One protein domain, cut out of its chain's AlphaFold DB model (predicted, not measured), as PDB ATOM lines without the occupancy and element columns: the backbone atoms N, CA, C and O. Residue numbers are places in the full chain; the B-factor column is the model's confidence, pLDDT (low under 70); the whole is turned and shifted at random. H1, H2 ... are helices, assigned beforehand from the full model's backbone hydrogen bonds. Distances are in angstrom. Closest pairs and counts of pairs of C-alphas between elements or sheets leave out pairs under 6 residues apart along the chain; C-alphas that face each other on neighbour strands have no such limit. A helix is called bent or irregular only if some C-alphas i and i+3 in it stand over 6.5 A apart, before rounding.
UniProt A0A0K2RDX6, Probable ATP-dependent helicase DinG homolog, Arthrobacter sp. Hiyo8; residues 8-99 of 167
ATOM      1  N   GLY A   8     145.914 161.998 112.935       89.44
ATOM      2  CA  GLY A   8     144.688 161.328 113.385       89.44
ATOM      3  C   GLY A   8     144.706 159.806 113.193       89.44
ATOM      4  O   GLY A   8     144.138 159.079 114.004       89.44
ATOM      5  N   GLN A   9     145.410 159.309 112.172       91.75
ATOM      6  CA  GLN A   9     145.588 157.873 111.951       91.75
ATOM      7  C   GLN A   9     146.454 157.256 113.053       91.75
ATOM      8  O   GLN A   9     146.071 156.252 113.650       91.75
ATOM      9  N   HIS A  10     147.592 157.884 113.364       91.94
ATOM     10  CA  HIS A  10     148.482 157.435 114.437       91.94
ATOM     11  C   HIS A  10     147.824 157.528 115.812       91.94
ATOM     12  O   HIS A  10     147.987 156.632 116.636       91.94
ATOM     13  N   GLN A  11     147.062 158.594 116.065       93.62
ATOM     14  CA  GLN A  11     146.319 158.742 117.310       93.62
ATOM     15  C   GLN A  11     145.296 157.616 117.466       93.62
ATOM     16  O   GLN A  11     145.279 156.963 118.505       93.62
ATOM     17  N   MET A  12     144.506 157.335 116.426       94.44
ATOM     18  CA  MET A  12     143.554 156.226 116.437       94.44
ATOM     19  C   MET A  12     144.256 154.883 116.676       94.44
ATOM     20  O   MET A  12     143.817 154.133 117.538       94.44
ATOM     21  N   ALA A  13     145.369 154.606 115.989       95.06
ATOM     22  CA  ALA A  13     146.104 153.352 116.155       95.06
ATOM     23  C   ALA A  13     146.609 153.142 117.591       95.06
ATOM     24  O   ALA A  13     146.425 152.066 118.156       95.06
ATOM     25  N   ARG A  14     147.176 154.183 118.219       95.38
ATOM     26  CA  ARG A  14     147.630 154.119 119.620       95.38
ATOM     27  C   ARG A  14     146.479 153.907 120.597       95.38
ATOM     28  O   ARG A  14     146.618 153.133 121.535       95.38
ATOM     29  N   GLN A  15     145.354 154.588 120.384       96.25
ATOM     30  CA  GLN A  15     144.180 154.423 121.242       96.25
ATOM     31  C   GLN A  15     143.603 153.009 121.115       96.25
ATOM     32  O   GLN A  15     143.262 152.405 122.126       96.25
ATOM     33  N   VAL A  16     143.551 152.456 119.898       96.88
ATOM     34  CA  VAL A  16     143.109 151.073 119.666       96.88
ATOM     35  C   VAL A  16     144.047 150.076 120.349       96.88
ATOM     36  O   VAL A  16     143.558 149.193 121.043       96.88
ATOM     37  N   ALA A  17     145.368 150.231 120.209       96.75
ATOM     38  CA  ALA A  17     146.344 149.373 120.886       96.75
ATOM     39  C   ALA A  17     146.156 149.394 122.411       96.75
ATOM     40  O   ALA A  17     145.993 148.344 123.028       96.75
ATOM     41  N   ARG A  18     146.048 150.593 122.998       97.38
ATOM     42  CA  ARG A  18     145.796 150.755 124.433       97.38
ATOM     43  C   ARG A  18     144.501 150.074 124.872       97.38
ATOM     44  O   ARG A  18     144.506 149.385 125.878       97.38
ATOM     45  N   ALA A  19     143.409 150.250 124.130       97.62
ATOM     46  CA  ALA A  19     142.123 149.635 124.461       97.62
ATOM     47  C   ALA A  19     142.182 148.098 124.430       97.62
ATOM     48  O   ALA A  19     141.565 147.433 125.258       97.62
ATOM     49  N   ILE A  20     142.953 147.532 123.498       96.00
ATOM     50  CA  ILE A  20     143.199 146.088 123.427       96.00
ATOM     51  C   ILE A  20     144.013 145.611 124.640       96.00
ATOM     52  O   ILE A  20     143.667 144.592 125.234       96.00
ATOM     53  N   GLU A  21     145.065 146.342 125.020       95.44
ATOM     54  CA  GLU A  21     145.916 146.021 126.175       95.44
ATOM     55  C   GLU A  21     145.164 146.118 127.509       95.44
ATOM     56  O   GLU A  21     145.309 145.243 128.362       95.44
ATOM     57  N   THR A  22     144.350 147.161 127.697       96.88
ATOM     58  CA  THR A  22     143.586 147.382 128.938       96.88
ATOM     59  C   THR A  22     142.297 146.568 129.003       96.88
ATOM     60  O   THR A  22     141.746 146.380 130.086       96.88
ATOM     61  N   GLY A  23     141.807 146.068 127.865       94.94
ATOM     62  CA  GLY A  23     140.513 145.392 127.764       94.94
ATOM     63  C   GLY A  23     139.312 146.341 127.849       94.94
ATOM     64  O   GLY A  23     138.201 145.899 128.140       94.94
ATOM     65  N   GLU A  24     139.519 147.638 127.615       96.50
ATOM     66  CA  GLU A  24     138.480 148.667 127.680       96.50
ATOM     67  C   GLU A  24     137.773 148.872 126.329       96.50
ATOM     68  O   GLU A  24     138.294 148.575 125.252       96.50
ATOM     69  N   HIS A  25     136.562 149.430 126.372       97.38
ATOM     70  CA  HIS A  25     135.841 149.820 125.164       97.38
ATOM     71  C   HIS A  25     136.271 151.209 124.690       97.38
ATOM     72  O   HIS A  25     136.234 152.176 125.447       97.38
ATOM     73  N   LEU A  26     136.610 151.316 123.406       96.69
ATOM     74  CA  LEU A  26     136.996 152.568 122.767       96.69
ATOM     75  C   LEU A  26     135.981 152.965 121.694       96.69
ATOM     76  O   LEU A  26     135.713 152.202 120.764       96.69
ATOM     77  N   LEU A  27     135.488 154.199 121.778       96.06
ATOM     78  CA  LEU A  27     134.698 154.833 120.728       96.06
ATOM     79  C   LEU A  27     135.550 155.885 120.012       96.06
ATOM     80  O   LEU A  27     136.046 156.818 120.638       96.06
ATOM     81  N   VAL A  28     135.704 155.752 118.693       92.81
ATOM     82  CA  VAL A  28     136.458 156.707 117.870       92.81
ATOM     83  C   VAL A  28     135.586 157.218 116.735       92.81
ATOM     84  O   VAL A  28     135.099 156.440 115.915       92.81
ATOM     85  N   GLN A  29     135.467 158.539 116.630       91.81
ATOM     86  CA  GLN A  29     134.943 159.187 115.436       91.81
ATOM     87  C   GLN A  29     136.098 159.556 114.508       91.81
ATOM     88  O   GLN A  29     137.013 160.284 114.883       91.81
ATOM     89  N   ALA A  30     136.043 159.077 113.270       86.44
ATOM     90  CA  ALA A  30     137.047 159.394 112.265       86.44
ATOM     91  C   ALA A  30     136.370 159.784 110.945       86.44
ATOM     92  O   ALA A  30     135.558 159.025 110.412       86.44
ATOM     93  N   GLY A  31     136.723 160.951 110.397       81.69
ATOM     94  CA  GLY A  31     136.213 161.461 109.113       81.69
ATOM     95  C   GLY A  31     136.663 160.624 107.910       81.69
ATOM     96  O   GLY A  31     137.603 159.835 108.006       81.69
ATOM     97  N   THR A  32     135.970 160.690 106.774       80.62
ATOM     98  CA  THR A  32     136.346 159.961 105.542       80.62
ATOM     99  C   THR A  32     137.778 160.291 105.102       80.62
ATOM    100  O   THR A  32     138.236 161.413 105.267       80.62
ATOM    101  N   GLY A  33     138.516 159.308 104.575       75.25
ATOM    102  CA  GLY A  33     139.892 159.522 104.095       75.25
ATOM    103  C   GLY A  33     140.991 159.584 105.170       75.25
ATOM    104  O   GLY A  33     142.163 159.687 104.821       75.25
ATOM    105  N   THR A  34     140.671 159.439 106.462       73.25
ATOM    106  CA  THR A  34     141.667 159.431 107.560       73.25
ATOM    107  C   THR A  34     142.521 158.160 107.651       73.25
ATOM    108  O   THR A  34     143.401 158.079 108.501       73.25
ATOM    109  N   GLY A  35     142.279 157.152 106.804       82.06
ATOM    110  CA  GLY A  35     143.009 155.881 106.859       82.06
ATOM    111  C   GLY A  35     142.581 154.963 108.010       82.06
ATOM    112  O   GLY A  35     143.401 154.194 108.510       82.06
ATOM    113  N   LYS A  36     141.299 155.037 108.410       88.25
ATOM    114  CA  LYS A  36     140.694 154.253 109.503       88.25
ATOM    115  C   LYS A  36     141.027 152.766 109.443       88.25
ATOM    116  O   LYS A  36     141.362 152.196 110.472       88.25
ATOM    117  N   SER A  37     140.938 152.167 108.249       90.00
ATOM    118  CA  SER A  37     141.180 150.735 108.047       90.00
ATOM    119  C   SER A  37     142.534 150.321 108.607       90.00
ATOM    120  O   SER A  37     142.609 149.469 109.478       90.00
ATOM    121  N   LEU A  38     143.605 150.994 108.188       90.44
ATOM    122  CA  LEU A  38     144.955 150.681 108.658       90.44
ATOM    123  C   LEU A  38     145.127 150.966 110.154       90.44
ATOM    124  O   LEU A  38     145.782 150.194 110.845       90.44
ATOM    125  N   ALA A  39     144.505 152.040 110.656       93.19
ATOM    126  CA  ALA A  39     144.624 152.436 112.055       93.19
ATOM    127  C   ALA A  39     144.111 151.364 113.028       93.19
ATOM    128  O   ALA A  39     144.714 151.191 114.079       93.19
ATOM    129  N   TYR A  40     143.038 150.636 112.692       94.44
ATOM    130  CA  TYR A  40     142.586 149.513 113.524       94.44
ATOM    131  C   TYR A  40     143.206 148.170 113.112       94.44
ATOM    132  O   TYR A  40     143.431 147.334 113.976       94.44
ATOM    133  N   LEU A  41     143.501 147.932 111.827       94.75
ATOM    134  CA  LEU A  41     144.009 146.628 111.372       94.75
ATOM    135  C   LEU A  41     145.403 146.313 111.916       94.75
ATOM    136  O   LEU A  41     145.639 145.184 112.331       94.75
ATOM    137  N   ILE A  42     146.309 147.294 111.934       93.62
ATOM    138  CA  ILE A  42     147.693 147.096 112.390       93.62
ATOM    139  C   ILE A  42     147.751 146.607 113.849       93.62
ATOM    140  O   ILE A  42     148.281 145.518 114.073       93.62
ATOM    141  N   PRO A  43     147.181 147.327 114.841       95.12
ATOM    142  CA  PRO A  43     147.230 146.872 116.230       95.12
ATOM    143  C   PRO A  43     146.445 145.571 116.463       95.12
ATOM    144  O   PRO A  43     146.836 144.774 117.310       95.12
ATOM    145  N   LEU A  44     145.378 145.301 115.694       95.50
ATOM    146  CA  LEU A  44     144.655 144.025 115.786       95.50
ATOM    147  C   LEU A  44     145.499 142.840 115.306       95.50
ATOM    148  O   LEU A  44     145.482 141.788 115.941       95.50
ATOM    149  N   ILE A  45     146.230 142.996 114.200       93.75
ATOM    150  CA  ILE A  45     147.116 141.944 113.689       93.75
ATOM    151  C   ILE A  45     148.244 141.684 114.687       93.75
ATOM    152  O   ILE A  45     148.460 140.526 115.038       93.75
ATOM    153  N   ALA A  46     148.892 142.735 115.199       92.81
ATOM    154  CA  ALA A  46     149.932 142.608 116.221       92.81
ATOM    155  C   ALA A  46     149.418 141.841 117.450       92.81
ATOM    156  O   ALA A  46     149.972 140.808 117.825       92.81
ATOM    157  N   HIS A  47     148.263 142.248 117.985       94.00
ATOM    158  CA  HIS A  47     147.644 141.567 119.118       94.00
ATOM    159  C   HIS A  47     147.290 140.101 118.825       94.00
ATOM    160  O   HIS A  47     147.518 139.223 119.659       94.00
ATOM    161  N   SER A  48     146.724 139.812 117.650       93.62
ATOM    162  CA  SER A  48     146.388 138.447 117.220       93.62
ATOM    163  C   SER A  48     147.633 137.557 117.156       93.62
ATOM    164  O   SER A  48     147.600 136.388 117.552       93.62
ATOM    165  N   MET A  49     148.755 138.117 116.705       90.69
ATOM    166  CA  MET A  49     150.019 137.399 116.606       90.69
ATOM    167  C   MET A  49     150.626 137.089 117.968       90.69
ATOM    168  O   MET A  49     150.962 135.925 118.196       90.69
ATOM    169  N   GLU A  50     150.699 138.082 118.857       92.06
ATOM    170  CA  GLU A  50     151.255 137.962 120.212       92.06
ATOM    171  C   GLU A  50     150.413 137.049 121.109       92.06
ATOM    172  O   GLU A  50     150.931 136.170 121.795       92.06
ATOM    173  N   SER A  51     149.090 137.228 121.091       92.19
ATOM    174  CA  SER A  51     148.174 136.481 121.961       92.19
ATOM    175  C   SER A  51     147.758 135.124 121.393       92.19
ATOM    176  O   SER A  51     147.181 134.303 122.111       92.19
ATOM    177  N   ASN A  52     148.016 134.889 120.102       90.50
ATOM    178  CA  ASN A  52     147.548 133.736 119.336       90.50
ATOM    179  C   ASN A  52     146.019 133.527 119.417       90.50
ATOM    180  O   ASN A  52     145.527 132.397 119.369       90.50
ATOM    181  N   LYS A  53     145.263 134.626 119.564       91.44
ATOM    182  CA  LYS A  53     143.797 134.647 119.627       91.44
ATOM    183  C   LYS A  53     143.214 135.316 118.382       91.44
ATOM    184  O   LYS A  53     143.758 136.313 117.914       91.44
ATOM    185  N   PRO A  54     142.081 134.820 117.858       93.00
ATOM    186  CA  PRO A  54     141.445 135.429 116.701       93.00
ATOM    187  C   PRO A  54     140.851 136.799 117.047       93.00
ATOM    188  O   PRO A  54     140.171 136.958 118.059       93.00
ATOM    189  N   THR A  55     141.044 137.766 116.154       94.31
ATOM    190  CA  THR A  55     140.414 139.090 116.209       94.31
ATOM    191  C   THR A  55     139.286 139.194 115.190       94.31
ATOM    192  O   THR A  55     139.454 138.790 114.038       94.31
ATOM    193  N   LEU A  56     138.148 139.772 115.586       95.06
ATOM    194  CA  LEU A  56     136.993 139.972 114.711       95.06
ATOM    195  C   LEU A  56     136.816 141.454 114.376       95.06
ATOM    196  O   LEU A  56     136.709 142.289 115.269       95.06
ATOM    197  N   VAL A  57     136.711 141.764 113.084       94.81
ATOM    198  CA  VAL A  57     136.324 143.091 112.595       94.81
ATOM    199  C   VAL A  57     134.906 143.003 112.046       94.81
ATOM    200  O   VAL A  57     134.657 142.291 111.074       94.81
ATOM    201  N   SER A  58     133.977 143.731 112.664       94.38
ATOM    202  CA  SER A  58     132.596 143.851 112.191       94.38
ATOM    203  C   SER A  58     132.400 145.177 111.464       94.38
ATOM    204  O   SER A  58     132.910 146.213 111.893       94.38
ATOM    205  N   THR A  59     131.657 145.161 110.360       93.44
ATOM    206  CA  THR A  59     131.321 146.366 109.594       93.44
ATOM    207  C   THR A  59     129.847 146.374 109.215       93.44
ATOM    208  O   THR A  59     129.189 145.334 109.192       93.44
ATOM    209  N   ALA A  60     129.331 147.562 108.893       92.06
ATOM    210  CA  ALA A  60     127.910 147.757 108.627       92.06
ATOM    211  C   ALA A  60     127.407 147.054 107.353       92.06
ATOM    212  O   ALA A  60     126.248 146.652 107.300       92.06
ATOM    213  N   THR A  61     128.238 146.913 106.313       91.62
ATOM    214  CA  THR A  61     127.790 146.402 105.007       91.62
ATOM    215  C   THR A  61     128.794 145.446 104.369       91.62
ATOM    216  O   THR A  61     130.007 145.555 104.558       91.62
ATOM    217  N   LEU A  62     128.292 144.537 103.526       91.38
ATOM    218  CA  LEU A  62     129.122 143.607 102.749       91.38
ATOM    219  C   LEU A  62     130.078 144.320 101.783       91.38
ATOM    220  O   LEU A  62     131.173 143.817 101.523       91.38
ATOM    221  N   ALA A  63     129.692 145.493 101.273       90.56
ATOM    222  CA  ALA A  63     130.544 146.310 100.414       90.56
ATOM    223  C   ALA A  63     131.796 146.787 101.167       90.56
ATOM    224  O   ALA A  63     132.909 146.635 100.666       90.56
ATOM    225  N   LEU A  64     131.634 147.263 102.410       91.25
ATOM    226  CA  LEU A  64     132.757 147.672 103.258       91.25
ATOM    227  C   LEU A  64     133.665 146.487 103.608       91.25
ATOM    228  O   LEU A  64     134.885 146.619 103.548       91.25
ATOM    229  N   GLN A  65     133.096 145.315 103.910       93.06
ATOM    230  CA  GLN A  65     133.900 144.100 104.125       93.06
ATOM    231  C   GLN A  65     134.721 143.746 102.882       93.06
ATOM    232  O   GLN A  65     135.903 143.426 102.981       93.06
ATOM    233  N   THR A  66     134.104 143.840 101.703       91.94
ATOM    234  CA  THR A  66     134.765 143.535 100.429       91.94
ATOM    235  C   THR A  66     135.878 144.533 100.125       91.94
ATOM    236  O   THR A  66     136.928 144.125  99.640       91.94
ATOM    237  N   GLN A  67     135.714 145.812 100.471       92.56
ATOM    238  CA  GLN A  67     136.789 146.802 100.359       92.56
ATOM    239  C   GLN A  67     137.981 146.449 101.260       92.56
ATOM    240  O   GLN A  67     139.125 146.482 100.806       92.56
ATOM    241  N   ILE A  68     137.719 146.084 102.518       92.38
ATOM    242  CA  ILE A  68     138.777 145.726 103.468       92.38
ATOM    243  C   ILE A  68     139.544 144.499 102.967       92.38
ATOM    244  O   ILE A  68     140.765 144.546 102.874       92.38
ATOM    245  N   VAL A  69     138.842 143.429 102.587       92.81
ATOM    246  CA  VAL A  69     139.467 142.163 102.160       92.81
ATOM    247  C   VAL A  69     140.086 142.244 100.765       92.81
ATOM    248  O   VAL A  69     141.123 141.640 100.528       92.81
ATOM    249  N   GLY A  70     139.473 142.974  99.835       91.62
ATOM    250  CA  GLY A  70     139.924 143.036  98.443       91.62
ATOM    251  C   GLY A  70     140.994 144.090  98.169       91.62
ATOM    252  O   GLY A  70     141.652 144.025  97.134       91.62
ATOM    253  N   ARG A  71     141.166 145.081  99.052       90.50
ATOM    254  CA  ARG A  71     142.097 146.197  98.825       90.50
ATOM    255  C   ARG A  71     142.965 146.512 100.032       90.50
ATOM    256  O   ARG A  71     144.183 146.544  99.885       90.50
ATOM    257  N   ASP A  72     142.365 146.785 101.186       91.94
ATOM    258  CA  ASP A  72     143.116 147.345 102.318       91.94
ATOM    259  C   ASP A  72     144.035 146.291 102.964       91.94
ATOM    260  O   ASP A  72     145.212 146.561 103.194       91.94
ATOM    261  N   LEU A  73     143.520 145.081 103.200       92.31
ATOM    262  CA  LEU A  73     144.263 143.967 103.793       92.31
ATOM    263  C   LEU A  73     145.397 143.449 102.900       92.31
ATOM    264  O   LEU A  73     146.509 143.374 103.412       92.31
ATOM    265  N   PRO A  74     145.191 143.130 101.604       92.25
ATOM    266  CA  PRO A  74     146.276 142.650 100.749       92.25
ATOM    267  C   PRO A  74     147.449 143.629 100.706       92.25
ATOM    268  O   PRO A  74     148.584 143.237 100.944       92.25
ATOM    269  N   ARG A  75     147.160 144.927 100.544       90.25
ATOM    270  CA  ARG A  75     148.181 145.985 100.544       90.25
ATOM    271  C   ARG A  75     148.936 146.082 101.868       90.25
ATOM    272  O   ARG A  75     150.140 146.330 101.873       90.25
ATOM    273  N   LEU A  76     148.234 145.927 102.991       91.06
ATOM    274  CA  LEU A  76     148.862 145.912 104.309       91.06
ATOM    275  C   LEU A  76     149.768 144.684 104.461       91.06
ATOM    276  O   LEU A  76     150.935 144.835 104.809       91.06
ATOM    277  N   LEU A  77     149.252 143.493 104.150       91.50
ATOM    278  CA  LEU A  77     149.975 142.225 104.261       91.50
ATOM    279  C   LEU A  77     151.202 142.155 103.350       91.50
ATOM    280  O   LEU A  77     152.228 141.652 103.787       91.50
ATOM    281  N   GLU A  78     151.137 142.692 102.131       90.75
ATOM    282  CA  GLU A  78     152.298 142.812 101.233       90.75
ATOM    283  C   GLU A  78     153.459 143.573 101.882       90.75
ATOM    284  O   GLU A  78     154.618 143.279 101.605       90.75
ATOM    285  N   THR A  79     153.150 144.541 102.749       89.19
ATOM    286  CA  THR A  79     154.161 145.359 103.426       89.19
ATOM    287  C   THR A  79     154.660 144.696 104.706       89.19
ATOM    288  O   THR A  79     155.858 144.709 104.952       89.19
ATOM    289  N   ILE A  80     153.764 144.119 105.518       89.44
ATOM    290  CA  ILE A  80     154.135 143.617 106.850       89.44
ATOM    291  C   ILE A  80     154.591 142.159 106.847       89.44
ATOM    292  O   ILE A  80     155.456 141.817 107.637       89.44
ATOM    293  N   ASN A  81     154.070 141.291 105.967       87.25
ATOM    294  CA  ASN A  81     154.402 139.858 105.982       87.25
ATOM    295  C   ASN A  81     155.910 139.544 105.967       87.25
ATOM    296  O   ASN A  81     156.278 138.579 106.631       87.25
ATOM    297  N   PRO A  82     156.782 140.293 105.257       87.88
ATOM    298  CA  PRO A  82     158.227 140.056 105.309       87.88
ATOM    299  C   PRO A  82     158.856 140.266 106.694       87.88
ATOM    300  O   PRO A  82     159.907 139.698 106.970       87.88
ATOM    301  N   GLU A  83     158.232 141.077 107.548       86.88
ATOM    302  CA  GLU A  83     158.711 141.411 108.896       86.88
ATOM    303  C   GLU A  83     158.085 140.522 109.984       86.88
ATOM    304  O   GLU A  83     158.458 140.610 111.149       86.88
ATOM    305  N   LEU A  84     157.117 139.674 109.623       86.88
ATOM    306  CA  LEU A  84     156.369 138.842 110.561       86.88
ATOM    307  C   LEU A  84     156.948 137.426 110.653       86.88
ATOM    308  O   LEU A  84     157.219 136.787 109.640       86.88
ATOM    309  N   ASP A  85     156.996 136.874 111.868       85.88
ATOM    310  CA  ASP A  85     157.476 135.502 112.122       85.88
ATOM    311  C   ASP A  85     156.637 134.411 111.433       85.88
ATOM    312  O   ASP A  85     157.089 133.285 111.218       85.88
ATOM    313  N   ARG A  86     155.369 134.712 111.129       89.19
ATOM    314  CA  ARG A  86     154.421 133.786 110.497       89.19
ATOM    315  C   ARG A  86     153.379 134.533 109.663       89.19
ATOM    316  O   ARG A  86     153.010 135.653 110.019       89.19
ATOM    317  N   PRO A  87     152.824 133.901 108.614       87.62
ATOM    318  CA  PRO A  87     151.776 134.516 107.811       87.62
ATOM    319  C   PRO A  87     150.477 134.682 108.607       87.62
ATOM    320  O   PRO A  87     150.078 133.817 109.392       87.62
ATOM    321  N   VAL A  88     149.777 135.786 108.348       89.88
ATOM    322  CA  VAL A  88     148.474 136.080 108.954       89.88
ATOM    323  C   VAL A  88     147.370 135.324 108.212       89.88
ATOM    324  O   VAL A  88     147.200 135.472 107.003       89.88
ATOM    325  N   SER A  89     146.583 134.526 108.941       90.44
ATOM    326  CA  SER A  89     145.384 133.877 108.399       90.44
ATOM    327  C   SER A  89     144.184 134.816 108.489       90.44
ATOM    328  O   SER A  89     143.900 135.370 109.551       90.44
ATOM    329  N   ILE A  90     143.465 134.979 107.379       92.44
ATOM    330  CA  ILE A  90     142.294 135.851 107.286       92.44
ATOM    331  C   ILE A  90     141.124 135.055 106.719       92.44
ATOM    332  O   ILE A  90     141.260 134.364 105.712       92.44
ATOM    333  N   ALA A  91     139.961 135.188 107.353       92.81
ATOM    334  CA  ALA A  91     138.716 134.590 106.898       92.81
ATOM    335  C   ALA A  91     137.619 135.654 106.785       92.81
ATOM    336  O   ALA A  91     137.515 136.551 107.621       92.81
ATOM    337  N   LEU A  92     136.781 135.531 105.753       93.31
ATOM    338  CA  LEU A  92     135.636 136.405 105.519       93.31
ATOM    339  C   LEU A  92     134.340 135.668 105.857       93.31
ATOM    340  O   LEU A  92     134.003 134.663 105.228       93.31
ATOM    341  N   VAL A  93     133.605 136.195 106.834       93.44
ATOM    342  CA  VAL A  93     132.344 135.618 107.307       93.44
ATOM    343  C   VAL A  93     131.175 136.433 106.766       93.44
ATOM    344  O   VAL A  93     131.057 137.622 107.048       93.44
ATOM    345  N   LYS A  94     130.293 135.786 105.997       93.44
ATOM    346  CA  LYS A  94     129.059 136.382 105.463       93.44
ATOM    347  C   LYS A  94     127.841 135.546 105.865       93.44
ATOM    348  O   LYS A  94     127.966 134.393 106.272       93.44
ATOM    349  N   GLY A  95     126.639 136.103 105.721       92.44
ATOM    350  CA  GLY A  95     125.406 135.324 105.878       92.44
ATOM    351  C   GLY A  95     125.259 134.269 104.773       92.44
ATOM    352  O   GLY A  95     125.680 134.517 103.645       92.44
ATOM    353  N   ARG A  96     124.615 133.128 105.067       93.44
ATOM    354  CA  ARG A  96     124.449 131.975 104.147       93.44
ATOM    355  C   ARG A  96     123.906 132.344 102.761       93.44
ATOM    356  O   ARG A  96     124.330 131.759 101.775       93.44
ATOM    357  N   ALA A  97     123.011 133.332 102.692       92.81
ATOM    358  CA  ALA A  97     122.434 133.833 101.443       92.81
ATOM    359  C   ALA A  97     123.468 134.462 100.483       92.81
ATOM    360  O   ALA A  97     123.175 134.650  99.311       92.81
ATOM    361  N   ASN A  98     124.679 134.765 100.967       92.44
ATOM    362  CA  ASN A  98     125.776 135.335 100.180       92.44
ATOM    363  C   ASN A  98     126.745 134.277  99.637       92.44
ATOM    364  O   ASN A  98     127.812 134.630  99.135       92.44
ATOM    365  N   TYR A  99     126.409 132.994  99.778       92.06
ATOM    366  CA  TYR A  99     127.177 131.888  99.224       92.06
ATOM    367  C   TYR A  99     126.330 131.136  98.211       92.06
ATOM    368  O   TYR A  99     125.128 130.934  98.396       92.06
TER     369      TYR A  99
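AT A GLANCE: This is residues 8 to 99 of the 167 residues of the protein "Probable ATP-dependent helicase DinG homolog" of Arthrobacter sp. Hiyo8 (UniProt A0A0K2RDX6). Two helices, H1 and H2, lie side by side, and beyond H2 the bent helix H3 crosses at a steep tilt; residues 84 to 99 then fold back as a tail. You see 92 residues, all helix in class, with H1, H2, H3 in that order. The whole is compact, radius of gyration of the C-alphas 13.7 A, spanning 37 by 33 by 24 A.

IN THESE COORDINATES: Find C-alpha 8 at (144.688, 161.328, 113.385); H1 runs from there to residue 22, 20.9 A. H2 is residues 36 to 51, 23.0 A. H3, residues 62 to 83, was assigned as one helix by its hydrogen bonds but is bent, C-alphas 70 and 73 being 7.0 A apart: arm H3a is residues 62 to 70 and arm H3b is residues 73 to 83, with C-alpha 83 at (158.711, 141.411, 108.896). H3b is irregular, C-alphas 79 and 82 being 6.9 A apart.

HOW THE PARTS SIT: H1 and H2 touch, closest C-alphas Ala 13 and Ala 39, 4.5 A. H2 and H3b are close but not clearly touching, closest C-alphas Leu 38 and Leu 76, 7.5 A. Every O i to N i+4 pair is within hydrogen-bond range in H1 and H3a, against 11 of 12 in H2 and 4 of 7 in H3b.

THE WHOLE: The link H1 to H2 is long; no printed residue is under 70 in pLDDT.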